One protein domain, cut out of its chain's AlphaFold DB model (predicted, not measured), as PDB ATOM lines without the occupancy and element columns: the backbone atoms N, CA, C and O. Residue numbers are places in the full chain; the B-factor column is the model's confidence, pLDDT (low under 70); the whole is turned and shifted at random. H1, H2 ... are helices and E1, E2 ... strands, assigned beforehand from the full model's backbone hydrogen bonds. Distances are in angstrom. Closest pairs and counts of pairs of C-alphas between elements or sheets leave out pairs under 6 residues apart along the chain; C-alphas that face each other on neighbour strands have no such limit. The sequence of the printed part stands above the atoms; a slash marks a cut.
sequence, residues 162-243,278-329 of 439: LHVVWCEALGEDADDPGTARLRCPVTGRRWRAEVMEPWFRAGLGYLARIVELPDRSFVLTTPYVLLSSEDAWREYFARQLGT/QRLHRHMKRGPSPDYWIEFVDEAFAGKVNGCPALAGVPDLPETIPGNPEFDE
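Overview. This is residues 162 to 243 and 278 to 329 of the 439 residues of an uncharacterized protein of Myxococcales bacterium (UniProt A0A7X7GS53). Picture a small closed barrel of five strands, E1 to E5, with three short helices, H1, H2 and H3, gathered on its outside toward one end. A short sixth strand, E6, pairs onto the outside of the ring at E5, and from it the last stretch runs away from those helices to a small helix, H4, that has no contact with the barrel. The printed part has 134 residues with six named strands and four named helices, in the order E1 E2 E3 E4 E5 H1 H2 H3 E6 H4, and its class is mixed, helices and strands. The ring runs E1 E2 E3 E5 E4 and back to E1, mixed, with E3 and E5 parallel and the other neighbours antiparallel. The whole is compact, with a radius of gyration of the C-alphas of 15.1 A and spans of 42 by 36 by 25 A.

Arrangement. Start at E1, residues 162 to 170, which bends by 65 degrees at residue 167. E2, residues 179 to 183, forms a hairpin with it, and N 168 and O 181 are 2.8 A apart. E3, residues 190 to 195, forms the next hairpin, with N 182 and O 191 at 2.9 A; E1 E2 E3 are a meander, each strand the antiparallel neighbour of the one before. E4, residues 205 to 212, is antiparallel to E1, with N 163 and O 208 at 2.7 A, and makes E1 E2 E3 E4 a Greek key, a meander whose first strand neighbours the fourth. E5, residues 217 to 226, forms a hairpin with E4, with N 209 and O 220 at 2.8 A, and closes the ring parallel to E3, with N 194 and O 217 at 2.8 A. H1, residues 230 to 241, is on the barrel and near E1. H2, residues 278 to 286, is on the barrel too; its closest C-alpha to E1 is that of Met 284, 5.5 A from that of Leu 162. H1 touches H2 with residues 237 to 241 alone, about perpendicular at 86 degrees, the closest C-alphas being those of Leu 241 and Arg 279, 6.5 A apart. H3, residues 292 to 301, lies outside the barrel at a height over the sheet of 10.2 A, over E5 and, only just with 3 of its C-alphas, over E4; on the local plane it runs along the strands, at 8 degrees to E5. E6, residues 311 to 313, is antiparallel to E5, with N 225 and O 312 at 2.8 A. H4, residues 325 to 328, is not on the barrel and is apart from H1, H2 and H3. In H1, H2 and H3 every O i to N i+4 pair is within hydrogen-bond range; H4 is too short for such a pair.

Along the chain. Find C-alpha 162 at (-41.471, 9.213, 44.106), where E1 begins its 19.9 A. E2 spans 13.3 A, E3 14.6 A, E4 19.5 A and E5, the longest strand, 21.4 A, ending at C-alpha 226, (-31.297, 0.844, 45.598). H1 spans 16.4 A, H2 12.2 A, H3 13.9 A and E6 6.8 A. H4 spans 5.0 A and ends at C-alpha 328, (-12.848, 10.615, 41.835).

Size, cuts and confidence. The C-alphas farthest apart are those of Thr 243 and Gly 323, 45.6 A. Residues 244 to 277 are not printed, and C-alphas 243 and 278 are 13.5 A apart across this cut. The link from E6 to H4 is long, 11 residues. The mean pLDDT of the printed part is 77.4; look for values under 70 at residues 172 to 177, 198, 242 to 243, 301 to 308 and 314 to 329.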
ATOM      1  N   LEU A 162     -42.641  10.077  44.028       88.00
ATOM      2  CA  LEU A 162     -41.471   9.213  44.106       88.00
ATOM      3  C   LEU A 162     -41.443   8.245  42.922       88.00
ATOM      4  O   LEU A 162     -42.464   7.851  42.359       88.00
ATOM      5  N   HIS A 163     -40.247   7.849  42.533       89.19
ATOM      6  CA  HIS A 163     -39.982   6.899  41.476       89.19
ATOM      7  C   HIS A 163     -38.824   6.008  41.890       89.19
ATOM      8  O   HIS A 163     -37.852   6.461  42.479       89.19
ATOM      9  N   VAL A 164     -38.918   4.742  41.506       89.88
ATOM     10  CA  VAL A 164     -37.761   3.856  41.457       89.88
ATOM     11  C   VAL A 164     -37.164   4.002  40.060       89.88
ATOM     12  O   VAL A 164     -37.860   3.738  39.067       89.88
ATOM     13  N   VAL A 165     -35.922   4.472  39.978       92.00
ATOM     14  CA  VAL A 165     -35.231   4.793  38.721       92.00
ATOM     15  C   VAL A 165     -33.819   4.223  38.703       92.00
ATOM     16  O   VAL A 165     -33.182   4.123  39.738       92.00
ATOM     17  N   TRP A 166     -33.328   3.863  37.523       91.88
ATOM     18  CA  TRP A 166     -31.918   3.560  37.280       91.88
ATOM     19  C   TRP A 166     -31.307   4.683  36.464       91.88
ATOM     20  O   TRP A 166     -31.907   5.102  35.467       91.88
ATOM     21  N   CYS A 167     -30.129   5.140  36.877       90.75
ATOM     22  CA  CYS A 167     -29.323   6.062  36.099       90.75
ATOM     23  C   CYS A 167     -28.571   5.281  35.018       90.75
ATOM     24  O   CYS A 167     -27.650   4.521  35.303       90.75
ATOM     25  N   GLU A 168     -29.003   5.416  33.765       89.81
ATOM     26  CA  GLU A 168     -28.366   4.758  32.619       89.81
ATOM     27  C   GLU A 168     -27.106   5.508  32.165       89.81
ATOM     28  O   GLU A 168     -26.247   4.894  31.541       89.81
ATOM     29  N   ALA A 169     -27.028   6.816  32.426       85.88
ATOM     30  CA  ALA A 169     -25.898   7.675  32.088       85.88
ATOM     31  C   ALA A 169     -25.979   9.020  32.817       85.88
ATOM     32  O   ALA A 169     -27.087   9.498  33.079       85.88
ATOM     33  N   LEU A 170     -24.824   9.641  33.055       83.94
ATOM     34  CA  LEU A 170     -24.658  10.973  33.639       83.94
ATOM     35  C   LEU A 170     -23.666  11.767  32.777       83.94
ATOM     36  O   LEU A 170     -22.654  11.207  32.366       83.94
ATOM     37  N   GLY A 171     -23.972  13.027  32.467       75.88
ATOM     38  CA  GLY A 171     -23.060  13.931  31.754       75.88
ATOM     39  C   GLY A 171     -22.685  13.508  30.328       75.88
ATOM     40  O   GLY A 171     -21.653  13.923  29.814       75.88
ATOM     41  N   GLU A 172     -23.502  12.675  29.672       65.06
ATOM     42  CA  GLU A 172     -23.236  12.183  28.306       65.06
ATOM     43  C   GLU A 172     -23.337  13.276  27.226       65.06
ATOM     44  O   GLU A 172     -22.839  13.082  26.115       65.06
ATOM     45  N   ASP A 173     -24.013  14.390  27.513       59.94
ATOM     46  CA  ASP A 173     -24.162  15.493  26.571       59.94
ATOM     47  C   ASP A 173     -23.077  16.538  26.837       59.94
ATOM     48  O   ASP A 173     -23.047  17.150  27.904       59.94
ATOM     49  N   ALA A 174     -22.183  16.736  25.866       53.69
ATOM     50  CA  ALA A 174     -21.096  17.710  25.976       53.69
ATOM     51  C   ALA A 174     -21.619  19.143  26.174       53.69
ATOM     52  O   ALA A 174     -20.919  19.970  26.753       53.69
ATOM     53  N   ASP A 175     -22.848  19.410  25.723       55.28
ATOM     54  CA  ASP A 175     -23.516  20.701  25.868       55.28
ATOM     55  C   ASP A 175     -24.273  20.836  27.208       55.28
ATOM     56  O   ASP A 175     -24.732  21.927  27.539       55.28
ATOM     57  N   ASP A 176     -24.425  19.750  27.980       64.44
ATOM     58  CA  ASP A 176     -25.221  19.725  29.216       64.44
ATOM     59  C   ASP A 176     -24.751  18.621  30.197       64.44
ATOM     60  O   ASP A 176     -25.442  17.610  30.421       64.44
ATOM     61  N   PRO A 177     -23.551  18.795  30.791       59.44
ATOM     62  CA  PRO A 177     -22.903  17.789  31.632       59.44
ATOM     63  C   PRO A 177     -23.644  17.522  32.954       59.44
ATOM     64  O   PRO A 177     -23.380  16.522  33.615       59.44
ATOM     65  N   GLY A 178     -24.595  18.382  33.336       76.38
ATOM     66  CA  GLY A 178     -25.393  18.255  34.558       76.38
ATOM     67  C   GLY A 178     -26.613  17.339  34.431       76.38
ATOM     68  O   GLY A 178     -27.405  17.248  35.369       76.38
ATOM     69  N   THR A 179     -26.815  16.666  33.292       85.38
ATOM     70  CA  THR A 179     -28.005  15.827  33.076       85.38
ATOM     71  C   THR A 179     -27.754  14.331  33.177       85.38
ATOM     72  O   THR A 179     -26.739  13.798  32.730       85.38
ATOM     73  N   ALA A 180     -28.749  13.622  33.712       88.81
ATOM     74  CA  ALA A 180     -28.810  12.170  33.725       88.81
ATOM     75  C   ALA A 180     -29.927  11.621  32.838       88.81
ATOM     76  O   ALA A 180     -31.029  12.176  32.727       88.81
ATOM     77  N   ARG A 181     -29.662  10.448  32.259       91.69
ATOM     78  CA  ARG A 181     -30.666   9.610  31.603       91.69
ATOM     79  C   ARG A 181     -31.182   8.580  32.596       91.69
ATOM     80  O   ARG A 181     -30.466   7.662  32.981       91.69
ATOM     81  N   LEU A 182     -32.452   8.700  32.970       92.50
ATOM     82  CA  LEU A 182     -33.089   7.840  33.961       92.50
ATOM     83  C   LEU A 182     -34.112   6.911  33.324       92.50
ATOM     84  O   LEU A 182     -34.844   7.308  32.418       92.50
ATOM     85  N   ARG A 183     -34.246   5.697  33.858       93.25
ATOM     86  CA  ARG A 183     -35.294   4.748  33.468       93.25
ATOM     87  C   ARG A 183     -36.017   4.199  34.687       93.25
ATOM     88  O   ARG A 183     -35.401   3.655  35.592       93.25
ATOM     89  N   CYS A 184     -37.345   4.233  34.665       90.56
ATOM     90  CA  CYS A 184     -38.159   3.481  35.613       90.56
ATOM     91  C   CYS A 184     -38.337   2.061  35.072       90.56
ATOM     92  O   CYS A 184     -38.960   1.885  34.020       90.56
ATOM     93  N   PRO A 185     -37.861   1.020  35.769       84.81
ATOM     94  CA  PRO A 185     -37.964  -0.338  35.255       84.81
ATOM     95  C   PRO A 185     -39.414  -0.817  35.221       84.81
ATOM     96  O   PRO A 185     -39.820  -1.514  34.294       84.81
ATOM     97  N   VAL A 186     -40.233  -0.387  36.181       80.56
ATOM     98  CA  VAL A 186     -41.620  -0.838  36.325       80.56
ATOM     99  C   VAL A 186     -42.481  -0.393  35.145       80.56
ATOM    100  O   VAL A 186     -43.294  -1.162  34.643       80.56
ATOM    101  N   THR A 187     -42.291   0.844  34.681       80.31
ATOM    102  CA  THR A 187     -43.086   1.425  33.583       80.31
ATOM    103  C   THR A 187     -42.380   1.412  32.237       80.31
ATOM    104  O   THR A 187     -43.032   1.583  31.212       80.31
ATOM    105  N   GLY A 188     -41.053   1.276  32.229       85.44
ATOM    106  CA  GLY A 188     -40.217   1.545  31.061       85.44
ATOM    107  C   GLY A 188     -40.107   3.030  30.703       85.44
ATOM    108  O   GLY A 188     -39.473   3.355  29.701       85.44
ATOM    109  N   ARG A 189     -40.713   3.939  31.486       89.31
ATOM    110  CA  ARG A 189     -40.610   5.384  31.253       89.31
ATOM    111  C   ARG A 189     -39.157   5.815  31.412       89.31
ATOM    112  O   ARG A 189     -38.480   5.368  32.336       89.31
ATOM    113  N   ARG A 190     -38.708   6.677  30.503       92.75
ATOM    114  CA  ARG A 190     -37.389   7.299  30.540       92.75
ATOM    115  C   ARG A 190     -37.514   8.798  30.738       92.75
ATOM    116  O   ARG A 190     -38.483   9.391  30.261       92.75
ATOM    117  N   TRP A 191     -36.522   9.370  31.397       91.75
ATOM    118  CA  TRP A 191     -36.364  10.803  31.582       91.75
ATOM    119  C   TRP A 191     -34.955  11.218  31.194       91.75
ATOM    120  O   TRP A 191     -34.008  10.444  31.331       91.75
ATOM    121  N   ARG A 192     -34.850  12.457  30.734       90.81
ATOM    122  CA  ARG A 192     -33.624  13.236  30.782       90.81
ATOM    123  C   ARG A 192     -33.879  14.311  31.826       90.81
ATOM    124  O   ARG A 192     -34.894  14.997  31.709       90.81
ATOM    125  N   ALA A 193     -33.054  14.373  32.859       88.62
ATOM    126  CA  ALA A 193     -33.284  15.278  33.971       88.62
ATOM    127  C   ALA A 193     -31.969  15.859  34.489       88.62
ATOM    128  O   ALA A 193     -30.974  15.142  34.562       88.62
ATOM    129  N   GLU A 194     -31.993  17.140  34.837       86.31
ATOM    130  CA  GLU A 194     -30.927  17.824  35.562       86.31
ATOM    131  C   GLU A 194     -30.753  17.158  36.928       86.31
ATOM    132  O   GLU A 194     -31.727  16.875  37.633       86.31
ATOM    133  N   VAL A 195     -29.508  16.863  37.267       80.88
ATOM    134  CA  VAL A 195     -29.111  16.270  38.535       80.88
ATOM    135  C   VAL A 195     -28.506  17.365  39.382       80.88
ATOM    136  O   VAL A 195     -27.655  18.115  38.909       80.88
ATOM    137  N   MET A 196     -28.957  17.465  40.626       70.94
ATOM    138  CA  MET A 196     -28.567  18.571  41.501       70.94
ATOM    139  C   MET A 196     -27.673  18.097  42.643       70.94
ATOM    140  O   MET A 196     -27.076  18.904  43.348       70.94
ATOM    141  N   GLU A 197     -27.563  16.782  42.817       71.88
ATOM    142  CA  GLU A 197     -26.849  16.154  43.907       71.88
ATOM    143  C   GLU A 197     -25.486  15.608  43.452       71.88
ATOM    144  O   GLU A 197     -25.419  14.773  42.544       71.88
ATOM    145  N   PRO A 198     -24.383  16.012  44.109       69.06
ATOM    146  CA  PRO A 198     -23.024  15.684  43.668       69.06
ATOM    147  C   PRO A 198     -22.670  14.198  43.811       69.06
ATOM    148  O   PRO A 198     -21.706  13.720  43.218       69.06
ATOM    149  N   TRP A 199     -23.447  13.450  44.590       71.50
ATOM    150  CA  TRP A 199     -23.276  12.018  44.838       71.50
ATOM    151  C   TRP A 199     -24.033  11.130  43.840       71.50
ATOM    152  O   TRP A 199     -23.974   9.904  43.917       71.50
ATOM    153  N   PHE A 200     -24.767  11.716  42.895       77.50
ATOM    154  CA  PHE A 200     -25.477  10.955  41.875       77.50
ATOM    155  C   PHE A 200     -24.503  10.302  40.886       77.50
ATOM    156  O   PHE A 200     -23.512  10.910  40.487       77.50
ATOM    157  N   ARG A 201     -24.774   9.065  40.462       79.25
ATOM    158  CA  ARG A 201     -23.874   8.257  39.631       79.25
ATOM    159  C   ARG A 201     -24.628   7.448  38.590       79.25
ATOM    160  O   ARG A 201     -25.756   7.000  38.804       79.25
ATOM    161  N   ALA A 202     -23.980   7.244  37.446       85.25
ATOM    162  CA  ALA A 202     -24.436   6.287  36.448       85.25
ATOM    163  C   ALA A 202     -24.301   4.847  36.973       85.25
ATOM    164  O   ALA A 202     -23.457   4.543  37.807       85.25
ATOM    165  N   GLY A 203     -25.169   3.950  36.507       83.06
ATOM    166  CA  GLY A 203     -25.176   2.538  36.902       83.06
ATOM    167  C   GLY A 203     -25.921   2.235  38.205       83.06
ATOM    168  O   GLY A 203     -26.347   1.094  38.397       83.06
ATOM    169  N   LEU A 204     -26.162   3.236  39.054       85.06
ATOM    170  CA  LEU A 204     -26.897   3.067  40.306       85.06
ATOM    171  C   LEU A 204     -28.415   3.221  40.132       85.06
ATOM    172  O   LEU A 204     -28.926   3.882  39.217       85.06
ATOM    173  N   GLY A 205     -29.147   2.567  41.031       88.38
ATOM    174  CA  GLY A 205     -30.583   2.735  41.193       88.38
ATOM    175  C   GLY A 205     -30.887   3.718  42.321       88.38
ATOM    176  O   GLY A 205     -30.237   3.673  43.358       88.38
ATOM    177  N   TYR A 206     -31.924   4.537  42.162       87.38
ATOM    178  CA  TYR A 206     -32.353   5.522  43.152       87.38
ATOM    179  C   TYR A 206     -33.851   5.447  43.428       87.38
ATOM    180  O   TYR A 206     -34.666   5.209  42.526       87.38
ATOM    181  N   LEU A 207     -34.216   5.730  44.677       86.00
ATOM    182  CA  LEU A 207     -35.535   6.261  44.986       86.00
ATOM    183  C   LEU A 207     -35.444   7.782  44.800       86.00
ATOM    184  O   LEU A 207     -34.684   8.457  45.486       86.00
ATOM    185  N   ALA A 208     -36.156   8.328  43.820       87.38
ATOM    186  CA  ALA A 208     -36.031   9.733  43.443       87.38
ATOM    187  C   ALA A 208     -37.365  10.320  42.995       87.38
ATOM    188  O   ALA A 208     -38.213   9.632  42.430       87.38
ATOM    189  N   ARG A 209     -37.554  11.615  43.214       89.12
ATOM    190  CA  ARG A 209     -38.684  12.383  42.709       89.12
ATOM    191  C   ARG A 209     -38.259  13.086  41.431       89.12
ATOM    192  O   ARG A 209     -37.312  13.859  41.429       89.12
ATOM    193  N   ILE A 210     -38.977  12.818  40.347       89.94
ATOM    194  CA  ILE A 210     -38.752  13.507  39.075       89.94
ATOM    195  C   ILE A 210     -39.786  14.610  38.949       89.94
ATOM    196  O   ILE A 210     -40.992  14.343  39.000       89.94
ATOM    197  N   VAL A 211     -39.310  15.840  38.803       88.75
ATOM    198  CA  VAL A 211     -40.153  17.021  38.657       88.75
ATOM    199  C   VAL A 211     -40.046  17.501  37.222       88.75
ATOM    200  O   VAL A 211     -38.959  17.745  36.707       88.75
ATOM    201  N   GLU A 212     -41.195  17.568  36.559       89.25
ATOM    202  CA  GLU A 212     -41.299  17.885  35.138       89.25
ATOM    203  C   GLU A 212     -41.849  19.305  34.996       89.25
ATOM    204  O   GLU A 212     -42.994  19.576  35.365       89.25
ATOM    205  N   LEU A 213     -41.022  20.201  34.467       85.06
ATOM    206  CA  LEU A 213     -41.403  21.533  34.011       85.06
ATOM    207  C   LEU A 213     -41.645  21.499  32.484       85.06
ATOM    208  O   LEU A 213     -41.332  20.500  31.832       85.06
ATOM    209  N   PRO A 214     -42.251  22.542  31.884       81.94
ATOM    210  CA  PRO A 214     -42.570  22.545  30.452       81.94
ATOM    211  C   PRO A 214     -41.367  22.365  29.513       81.94
ATOM    212  O   PRO A 214     -41.522  21.824  28.420       81.94
ATOM    213  N   ASP A 215     -40.199  22.842  29.925       81.81
ATOM    214  CA  ASP A 215     -38.965  22.946  29.147       81.81
ATOM    215  C   ASP A 215     -37.840  22.036  29.659       81.81
ATOM    216  O   ASP A 215     -36.985  21.624  28.878       81.81
ATOM    217  N   ARG A 216     -37.873  21.668  30.943       84.62
ATOM    218  CA  ARG A 216     -36.846  20.850  31.597       84.62
ATOM    219  C   ARG A 216     -37.429  19.891  32.623       84.62
ATOM    220  O   ARG A 216     -38.589  19.973  33.018       84.62
ATOM    221  N   SER A 217     -36.625  18.938  33.057       88.25
ATOM    222  CA  SER A 217     -36.946  18.077  34.193       88.25
ATOM    223  C   SER A 217     -35.737  18.029  35.098       88.25
ATOM    224  O   SER A 217     -34.618  18.097  34.609       88.25
ATOM    225  N   PHE A 218     -35.956  17.869  36.390       86.75
ATOM    226  CA  PHE A 218     -34.869  17.705  37.341       86.75
ATOM    227  C   PHE A 218     -35.210  16.612  38.342       86.75
ATOM    228  O   PHE A 218     -36.372  16.219  38.532       86.75
ATOM    229  N   VAL A 219     -34.155  16.074  38.926       85.88
ATOM    230  CA  VAL A 219     -34.206  15.016  39.917       85.88
ATOM    231  C   VAL A 219     -34.086  15.668  41.286       85.88
ATOM    232  O   VAL A 219     -33.160  16.427  41.529       85.88
ATOM    233  N   LEU A 220     -35.039  15.376  42.166       81.00
ATOM    234  CA  LEU A 220     -34.843  15.487  43.603       81.00
ATOM    235  C   LEU A 220     -34.692  14.081  44.142       81.00
ATOM    236  O   LEU A 220     -35.666  13.332  44.291       81.00
ATOM    237  N   THR A 221     -33.463  13.685  44.364       71.12
ATOM    238  CA  THR A 221     -33.185  12.361  44.883       71.12
ATOM    239  C   THR A 221     -33.550  12.258  46.353       71.12
ATOM    240  O   THR A 221     -33.434  13.202  47.131       71.12
ATOM    241  N   THR A 222     -34.028  11.077  46.742       76.00
ATOM    242  CA  THR A 222     -33.931  10.704  48.148       76.00
ATOM    243  C   THR A 222     -32.494  10.247  48.384       76.00
ATOM    244  O   THR A 222     -31.903   9.672  47.467       76.00
ATOM    245  N   PRO A 223     -31.930  10.433  49.579       70.88
ATOM    246  CA  PRO A 223     -30.544  10.079  49.889       70.88
ATOM    247  C   PRO A 223     -30.355   8.567  50.107       70.88
ATOM    248  O   PRO A 223     -29.565   8.124  50.941       70.88
ATOM    249  N   TYR A 224     -31.083   7.773  49.318       76.62
ATOM    250  CA  TYR A 224     -31.102   6.325  49.344       76.62
ATOM    251  C   TYR A 224     -30.816   5.744  47.961       76.62
ATOM    252  O   TYR A 224     -31.476   6.062  46.963       76.62
ATOM    253  N   VAL A 225     -29.868   4.812  47.932       80.62
ATOM    254  CA  VAL A 225     -29.510   4.008  46.765       80.62
ATOM    255  C   VAL A 225     -30.196   2.648  46.852       80.62
ATOM    256  O   VAL A 225     -30.342   2.051  47.921       80.62
ATOM    257  N   LEU A 226     -30.646   2.142  45.708       85.75
ATOM    258  CA  LEU A 226     -31.297   0.844  45.598       85.75
ATOM    259  C   LEU A 226     -30.240  -0.267  45.577       85.75
ATOM    260  O   LEU A 226     -29.578  -0.469  44.561       85.75
ATOM    261  N   LEU A 227     -30.128  -1.038  46.660       79.56
ATOM    262  CA  LEU A 227     -29.223  -2.197  46.711       79.56
ATOM    263  C   LEU A 227     -29.806  -3.438  46.031       79.56
ATOM    264  O   LEU A 227     -29.090  -4.330  45.578       79.56
ATOM    265  N   SER A 228     -31.132  -3.534  46.004       79.69
ATOM    266  CA  SER A 228     -31.812  -4.671  45.388       79.69
ATOM    267  C   SER A 228     -31.800  -4.589  43.866       79.69
ATOM    268  O   SER A 228     -31.908  -3.513  43.280       79.69
ATOM    269  N   SER A 229     -31.752  -5.755  43.219       83.25
ATOM    270  CA  SER A 229     -31.788  -5.844  41.761       83.25
ATOM    271  C   SER A 229     -33.081  -5.273  41.170       83.25
ATOM    272  O   SER A 229     -34.134  -5.228  41.813       83.25
ATOM    273  N   GLU A 230     -33.020  -4.896  39.892       85.56
ATOM    274  CA  GLU A 230     -34.194  -4.454  39.134       85.56
ATOM    275  C   GLU A 230     -35.345  -5.475  39.207       85.56
ATOM    276  O   GLU A 230     -36.504  -5.097  39.387       85.56
ATOM    277  N   ASP A 231     -35.031  -6.770  39.115       85.38
ATOM    278  CA  ASP A 231     -36.019  -7.849  39.183       85.38
ATOM    279  C   ASP A 231     -36.714  -7.920  40.547       85.38
ATOM    280  O   ASP A 231     -37.932  -8.090  40.600       85.38
ATOM    281  N   ALA A 232     -35.981  -7.709  41.645       84.12
ATOM    282  CA  ALA A 232     -36.557  -7.682  42.987       84.12
ATOM    283  C   ALA A 232     -37.563  -6.529  43.149       84.12
ATOM    284  O   ALA A 232     -38.653  -6.717  43.695       84.12
ATOM    285  N   TRP A 233     -37.247  -5.353  42.599       84.56
ATOM    286  CA  TRP A 233     -38.166  -4.213  42.568       84.56
ATOM    287  C   TRP A 233     -39.391  -4.472  41.686       84.56
ATOM    288  O   TRP A 233     -40.517  -4.156  42.074       84.56
ATOM    289  N   ARG A 234     -39.209  -5.088  40.511       85.44
ATOM    290  CA  ARG A 234     -40.327  -5.493  39.641       85.44
ATOM    291  C   ARG A 234     -41.262  -6.469  40.350       85.44
ATOM    292  O   ARG A 234     -42.479  -6.297  40.281       85.44
ATOM    293  N   GLU A 235     -40.708  -7.466  41.029       84.88
ATOM    294  CA  GLU A 235     -41.477  -8.461  41.774       84.88
ATOM    295  C   GLU A 235     -42.225  -7.824  42.951       84.88
ATOM    296  O   GLU A 235     -43.412  -8.085  43.148       84.88
ATOM    297  N   TYR A 236     -41.564  -6.923  43.683       85.88
ATOM    298  CA  TYR A 236     -42.183  -6.135  44.743       85.88
ATOM    299  C   TYR A 236     -43.426  -5.390  44.243       85.88
ATOM    300  O   TYR A 236     -44.521  -5.598  44.771       85.88
ATOM    301  N   PHE A 237     -43.312  -4.604  43.169       86.06
ATOM    302  CA  PHE A 237     -44.469  -3.886  42.627       86.06
ATOM    303  C   PHE A 237     -45.528  -4.819  42.035       86.06
ATOM    304  O   PHE A 237     -46.717  -4.512  42.115       86.06
ATOM    305  N   ALA A 238     -45.145  -5.973  41.482       83.75
ATOM    306  CA  ALA A 238     -46.110  -6.969  41.023       83.75
ATOM    307  C   ALA A 238     -46.984  -7.498  42.177       83.75
ATOM    308  O   ALA A 238     -48.193  -7.665  41.990       83.75
ATOM    309  N   ARG A 239     -46.399  -7.700  43.369       83.81
ATOM    310  CA  ARG A 239     -47.133  -8.072  44.592       83.81
ATOM    311  C   ARG A 239     -48.027  -6.934  45.087       83.81
ATOM    312  O   ARG A 239     -49.205  -7.166  45.335       83.81
ATOM    313  N   GLN A 240     -47.496  -5.711  45.178       80.12
ATOM    314  CA  GLN A 240     -48.225  -4.565  45.742       80.12
ATOM    315  C   GLN A 240     -49.381  -4.076  44.860       80.12
ATOM    316  O   GLN A 240     -50.416  -3.641  45.358       80.12
ATOM    317  N   LEU A 241     -49.223  -4.130  43.536       81.00
ATOM    318  CA  LEU A 241     -50.190  -3.546  42.600       81.00
ATOM    319  C   LEU A 241     -51.246  -4.530  42.100       81.00
ATOM    320  O   LEU A 241     -52.182  -4.098  41.416       81.00
ATOM    321  N   GLY A 242     -51.072  -5.822  42.400       66.75
ATOM    322  CA  GLY A 242     -51.911  -6.917  41.935       66.75
ATOM    323  C   GLY A 242     -51.928  -7.062  40.407       66.75
ATOM    324  O   GLY A 242     -52.343  -6.174  39.651       66.75
ATOM    325  N   THR A 243     -51.573  -8.246  39.919       47.91
ATOM    326  CA  THR A 243     -52.152  -8.723  38.655       47.91
ATOM    327  C   THR A 243     -53.502  -9.345  39.022       47.91
ATOM    328  O   THR A 243     -53.541 -10.064  40.018       47.91
ATOM    329  N   GLN A 278     -51.582   3.915  36.212       78.50
ATOM    330  CA  GLN A 278     -52.343   4.694  37.200       78.50
ATOM    331  C   GLN A 278     -52.269   4.076  38.599       78.50
ATOM    332  O   GLN A 278     -52.098   4.809  39.570       78.50
ATOM    333  N   ARG A 279     -52.321   2.742  38.712       82.81
ATOM    334  CA  ARG A 279     -52.146   2.058  40.005       82.81
ATOM    335  C   ARG A 279     -50.754   2.288  40.576       82.81
ATOM    336  O   ARG A 279     -50.629   2.669  41.734       82.81
ATOM    337  N   LEU A 280     -49.723   2.129  39.745       82.75
ATOM    338  CA  LEU A 280     -48.354   2.437  40.148       82.75
ATOM    339  C   LEU A 280     -48.209   3.914  40.509       82.75
ATOM    340  O   LEU A 280     -47.633   4.214  41.542       82.75
ATOM    341  N   HIS A 281     -48.745   4.831  39.702       83.75
ATOM    342  CA  HIS A 281     -48.730   6.261  40.012       83.75
ATOM    343  C   HIS A 281     -49.304   6.518  41.405       83.75
ATOM    344  O   HIS A 281     -48.661   7.181  42.214       83.75
ATOM    345  N   ARG A 282     -50.503   5.995  41.687       83.00
ATOM    346  CA  ARG A 282     -51.190   6.184  42.969       83.00
ATOM    347  C   ARG A 282     -50.353   5.632  44.124       83.00
ATOM    348  O   ARG A 282     -50.157   6.326  45.116       83.00
ATOM    349  N   HIS A 283     -49.817   4.425  43.961       86.69
ATOM    350  CA  HIS A 283     -48.960   3.788  44.954       86.69
ATOM    351  C   HIS A 283     -47.660   4.573  45.190       86.69
ATOM    352  O   HIS A 283     -47.312   4.849  46.328       86.69
ATOM    353  N   MET A 284     -46.989   5.032  44.137       87.00
ATOM    354  CA  MET A 284     -45.775   5.845  44.251       87.00
ATOM    355  C   MET A 284     -46.019   7.253  44.814       87.00
ATOM    356  O   MET A 284     -45.086   7.895  45.276       87.00
ATOM    357  N   LYS A 285     -47.260   7.752  44.758       86.25
ATOM    358  CA  LYS A 285     -47.630   9.059  45.316       86.25
ATOM    359  C   LYS A 285     -48.028   8.980  46.789       86.25
ATOM    360  O   LYS A 285     -47.803   9.936  47.508       86.25
ATOM    361  N   ARG A 286     -48.703   7.911  47.226       79.38
ATOM    362  CA  ARG A 286     -49.292   7.849  48.582       79.38
ATOM    363  C   ARG A 286     -49.189   6.502  49.275       79.38
ATOM    364  O   ARG A 286     -49.604   6.411  50.413       79.38
ATOM    365  N   GLY A 287     -48.731   5.450  48.607       83.25
ATOM    366  CA  GLY A 287     -48.784   4.096  49.155       83.25
ATOM    367  C   GLY A 287     -50.201   3.670  49.582       83.25
ATOM    368  O   GLY A 287     -51.196   4.221  49.099       83.25
ATOM    369  N   PRO A 288     -50.316   2.661  50.464       78.81
ATOM    370  CA  PRO A 288     -51.556   2.280  51.142       78.81
ATOM    371  C   PRO A 288     -52.003   3.266  52.237       78.81
ATOM    372  O   PRO A 288     -53.188   3.301  52.563       78.81
ATOM    373  N   SER A 289     -51.084   4.059  52.798       78.06
ATOM    374  CA  SER A 289     -51.333   5.058  53.847       78.06
ATOM    375  C   SER A 289     -50.446   6.296  53.632       78.06
ATOM    376  O   SER A 289     -49.364   6.161  53.069       78.06
ATOM    377  N   PRO A 290     -50.840   7.497  54.103       72.19
ATOM    378  CA  PRO A 290     -50.046   8.721  53.916       72.19
ATOM    379  C   PRO A 290     -48.575   8.631  54.369       72.19
ATOM    380  O   PRO A 290     -47.718   9.276  53.764       72.19
ATOM    381  N   ASP A 291     -48.297   7.805  55.380       76.25
ATOM    382  CA  ASP A 291     -46.971   7.640  55.995       76.25
ATOM    383  C   ASP A 291     -46.203   6.433  55.437       76.25
ATOM    384  O   ASP A 291     -45.052   6.202  55.788       76.25
ATOM    385  N   TYR A 292     -46.803   5.699  54.497       81.94
ATOM    386  CA  TYR A 292     -46.264   4.443  53.991       81.94
ATOM    387  C   TYR A 292     -44.826   4.529  53.487       81.94
ATOM    388  O   TYR A 292     -44.033   3.644  53.768       81.94
ATOM    389  N   TRP A 293     -44.489   5.555  52.704       83.06
ATOM    390  CA  TRP A 293     -43.142   5.661  52.140       83.06
ATOM    391  C   TRP A 293     -42.094   6.035  53.193       83.06
ATOM    392  O   TRP A 293     -40.940   5.666  53.019       83.06
ATOM    393  N   ILE A 294     -42.495   6.695  54.284       79.31
ATOM    394  CA  ILE A 294     -41.623   6.970  55.433       79.31
ATOM    395  C   ILE A 294     -41.336   5.659  56.169       79.31
ATOM    396  O   ILE A 294     -40.178   5.283  56.326       79.31
ATOM    397  N   GLU A 295     -42.390   4.915  56.517       78.62
ATOM    398  CA  GLU A 295     -42.282   3.603  57.174       78.62
ATOM    399  C   GLU A 295     -41.494   2.603  56.314       78.62
ATOM    400  O   GLU A 295     -40.614   1.899  56.804       78.62
ATOM    401  N   PHE A 296     -41.763   2.574  55.005       80.50
ATOM    402  CA  PHE A 296     -41.073   1.704  54.058       80.50
ATOM    403  C   PHE A 296     -39.572   1.985  54.013       80.50
ATOM    404  O   PHE A 296     -38.783   1.044  54.008       80.50
ATOM    405  N   VAL A 297     -39.173   3.259  53.939       78.56
ATOM    406  CA  VAL A 297     -37.757   3.641  53.877       78.56
ATOM    407  C   VAL A 297     -37.042   3.234  55.161       78.56
ATOM    408  O   VAL A 297     -35.978   2.627  55.069       78.56
ATOM    409  N   ASP A 298     -37.646   3.472  56.328       73.94
ATOM    410  CA  ASP A 298     -37.093   3.049  57.621       73.94
ATOM    411  C   ASP A 298     -36.904   1.520  57.685       73.94
ATOM    412  O   ASP A 298     -35.817   1.017  57.973       73.94
ATOM    413  N   GLU A 299     -37.930   0.752  57.310       72.56
ATOM    414  CA  GLU A 299     -37.871  -0.713  57.285       72.56
ATOM    415  C   GLU A 299     -36.839  -1.266  56.287       72.56
ATOM    416  O   GLU A 299     -36.113  -2.223  56.595       72.56
ATOM    417  N   ALA A 300     -36.791  -0.686  55.085       71.69
ATOM    418  CA  ALA A 300     -35.909  -1.096  53.996       71.69
ATOM    419  C   ALA A 300     -34.444  -0.753  54.281       71.69
ATOM    420  O   ALA A 300     -33.561  -1.547  53.949       71.69
ATOM    421  N   PHE A 301     -34.194   0.392  54.920       67.62
ATOM    422  CA  PHE A 301     -32.874   0.815  55.374       67.62
ATOM    423  C   PHE A 301     -32.395  -0.023  56.564       67.62
ATOM    424  O   PHE A 301     -31.280  -0.539  56.560       67.62
ATOM    425  N   ALA A 302     -33.260  -0.270  57.554       64.88
ATOM    426  CA  ALA A 302     -32.925  -1.102  58.707       64.88
ATOM    427  C   ALA A 302     -32.723  -2.592  58.357       64.88
ATOM    428  O   ALA A 302     -32.342  -3.382  59.227       64.88
ATOM    429  N   GLY A 303     -33.016  -3.005  57.115       61.69
ATOM    430  CA  GLY A 303     -32.929  -4.393  56.659       61.69
ATOM    431  C   GLY A 303     -33.914  -5.326  57.374       61.69
ATOM    432  O   GLY A 303     -33.676  -6.532  57.466       61.69
ATOM    433  N   LYS A 304     -35.007  -4.784  57.931       52.88
ATOM    434  CA  LYS A 304     -35.852  -5.478  58.920       52.88
ATOM    435  C   LYS A 304     -37.056  -6.233  58.346       52.88
ATOM    436  O   LYS A 304     -37.847  -6.757  59.129       52.88
ATOM    437  N   VAL A 305     -37.200  -6.381  57.025       51.28
ATOM    438  CA  VAL A 305     -38.408  -6.999  56.436       51.28
ATOM    439  C   VAL A 305     -38.119  -8.048  55.362       51.28
ATOM    440  O   VAL A 305     -37.485  -7.790  54.342       51.28
ATOM    441  N   ASN A 306     -38.691  -9.244  55.551       54.31
ATOM    442  CA  ASN A 306     -38.720 -10.302  54.541       54.31
ATOM    443  C   ASN A 306     -39.534  -9.859  53.312       54.31
ATOM    444  O   ASN A 306     -40.750  -9.693  53.391       54.31
ATOM    445  N   GLY A 307     -38.875  -9.733  52.155       59.38
ATOM    446  CA  GLY A 307     -39.525  -9.429  50.873       59.38
ATOM    447  C   GLY A 307     -39.631  -7.939  50.524       59.38
ATOM    448  O   GLY A 307     -40.246  -7.613  49.502       59.38
ATOM    449  N   CYS A 308     -39.034  -7.061  51.335       66.44
ATOM    450  CA  CYS A 308     -38.828  -5.650  51.016       66.44
ATOM    451  C   CYS A 308     -37.492  -5.468  50.265       66.44
ATOM    452  O   CYS A 308     -36.487  -6.043  50.693       66.44
ATOM    453  N   PRO A 309     -37.449  -4.731  49.140       75.69
ATOM    454  CA  PRO A 309     -36.190  -4.384  48.490       75.69
ATOM    455  C   PRO A 309     -35.311  -3.504  49.397       75.69
ATOM    456  O   PRO A 309     -35.740  -2.445  49.840       75.69
ATOM    457  N   ALA A 310     -34.078  -3.943  49.648       75.62
ATOM    458  CA  ALA A 310     -33.090  -3.232  50.458       75.62
ATOM    459  C   ALA A 310     -32.637  -1.900  49.833       75.62
ATOM    460  O   ALA A 310     -32.469  -1.801  48.607       75.62
ATOM    461  N   LEU A 311     -32.374  -0.931  50.712       75.69
ATOM    462  CA  LEU A 311     -31.808   0.389  50.429       75.69
ATOM    463  C   LEU A 311     -30.486   0.569  51.192       75.69
ATOM    464  O   LEU A 311     -30.303  -0.035  52.245       75.69
ATOM    465  N   ALA A 312     -29.597   1.415  50.674       71.00
ATOM    466  CA  ALA A 312     -28.438   1.955  51.391       71.00
ATOM    467  C   ALA A 312     -28.569   3.470  51.496       71.00
ATOM    468  O   ALA A 312     -29.117   4.092  50.584       71.00
ATOM    469  N   GLY A 313     -28.046   4.066  52.565       70.81
ATOM    470  CA  GLY A 313     -27.839   5.504  52.612       70.81
ATOM    471  C   GLY A 313     -26.695   5.893  51.679       70.81
ATOM    472  O   GLY A 313     -25.737   5.144  51.509       70.81
ATOM    473  N   VAL A 314     -26.775   7.080  51.085       68.94
ATOM    474  CA  VAL A 314     -25.669   7.665  50.305       68.94
ATOM    475  C   VAL A 314     -24.333   7.674  51.079       68.94
ATOM    476  O   VAL A 314     -23.312   7.353  50.483       68.94
ATOM    477  N   PRO A 315     -24.275   7.957  52.394       63.44
ATOM    478  CA  PRO A 315     -23.009   7.881  53.131       63.44
ATOM    479  C   PRO A 315     -22.450   6.459  53.310       63.44
ATOM    480  O   PRO A 315     -21.287   6.312  53.681       63.44
ATOM    481  N   ASP A 316     -23.254   5.415  53.077       66.00
ATOM    482  CA  ASP A 316     -22.856   4.020  53.304       66.00
ATOM    483  C   ASP A 316     -22.134   3.399  52.097       66.00
ATOM    484  O   ASP A 316     -21.562   2.311  52.215       66.00
ATOM    485  N   LEU A 317     -22.167   4.065  50.938       66.06
ATOM    486  CA  LEU A 317     -21.536   3.607  49.703       66.06
ATOM    487  C   LEU A 317     -20.269   4.430  49.411       66.06
ATOM    488  O   LEU A 317     -20.358   5.647  49.245       66.06
ATOM    489  N   PRO A 318     -19.083   3.795  49.338       67.19
ATOM    490  CA  PRO A 318     -17.827   4.477  49.029       67.19
ATOM    491  C   PRO A 318     -17.878   5.327  47.750       67.19
ATOM    492  O   PRO A 318     -17.373   6.451  47.753       67.19
ATOM    493  N   GLU A 319     -18.533   4.832  46.697       68.38
ATOM    494  CA  GLU A 319     -18.645   5.475  45.380       68.38
ATOM    495  C   GLU A 319     -19.483   6.767  45.366       68.38
ATOM    496  O   GLU A 319     -19.460   7.520  44.390       68.38
ATOM    497  N   THR A 320     -20.225   7.051  46.440       67.25
ATOM    498  CA  THR A 320     -21.068   8.246  46.566       67.25
ATOM    499  C   THR A 320     -20.501   9.300  47.523       67.25
ATOM    500  O   THR A 320     -21.148  10.324  47.742       67.25
ATOM    501  N   ILE A 321     -19.288   9.098  48.060       65.69
ATOM    502  CA  ILE A 321     -18.615  10.020  48.994       65.69
ATOM    503  C   ILE A 321     -17.610  10.922  48.252       65.69
ATOM    504  O   ILE A 321     -16.611  10.400  47.756       65.69
ATOM    505  N   PRO A 322     -17.799  12.259  48.231       58.66
ATOM    506  CA  PRO A 322     -16.853  13.184  47.605       58.66
ATOM    507  C   PRO A 322     -15.414  13.058  48.131       58.66
ATOM    508  O   PRO A 322     -15.207  13.034  49.344       58.66
ATOM    509  N   GLY A 323     -14.421  12.984  47.233       54.97
ATOM    510  CA  GLY A 323     -12.993  12.853  47.573       54.97
ATOM    511  C   GLY A 323     -12.513  11.425  47.882       54.97
ATOM    512  O   GLY A 323     -11.382  11.224  48.335       54.97
ATOM    513  N   ASN A 324     -13.370  10.418  47.698       54.69
ATOM    514  CA  ASN A 324     -12.957   9.019  47.699       54.69
ATOM    515  C   ASN A 324     -12.302   8.683  46.344       54.69
ATOM    516  O   ASN A 324     -12.877   9.027  45.318       54.69
ATOM    517  N   PRO A 325     -11.173   7.951  46.282       56.62
ATOM    518  CA  PRO A 325     -10.614   7.482  45.012       56.62
ATOM    519  C   PRO A 325     -11.633   6.791  44.089       56.62
ATOM    520  O   PRO A 325     -11.575   6.975  42.882       56.62
ATOM    521  N   GLU A 326     -12.600   6.051  44.645       55.28
ATOM    522  CA  GLU A 326     -13.691   5.423  43.878       55.28
ATOM    523  C   GLU A 326     -14.784   6.423  43.434       55.28
ATOM    524  O   GLU A 326     -15.531   6.144  42.499       55.28
ATOM    525  N   PHE A 327     -14.875   7.595  44.075       55.56
ATOM    526  CA  PHE A 327     -15.707   8.739  43.665       55.56
ATOM    527  C   PHE A 327     -15.017   9.600  42.595       55.56
ATOM    528  O   PHE A 327     -15.711  10.131  41.728       55.56
ATOM    529  N   ASP A 328     -13.685   9.725  42.658       53.69
ATOM    530  CA  ASP A 328     -12.848  10.615  41.835       53.69
ATOM    531  C   ASP A 328     -12.336   9.961  40.531       53.69
ATOM    532  O   ASP A 328     -11.752  10.633  39.680       53.69
ATOM    533  N   GLU A 329     -12.538   8.649  40.338       48.66
ATOM    534  CA  GLU A 329     -12.065   7.920  39.147       48.66
ATOM    535  C   GLU A 329     -12.765   8.342  37.830       48.66
ATOM    536  O   GLU A 329     -12.260   8.032  36.749       48.66
TER     537      GLU A 329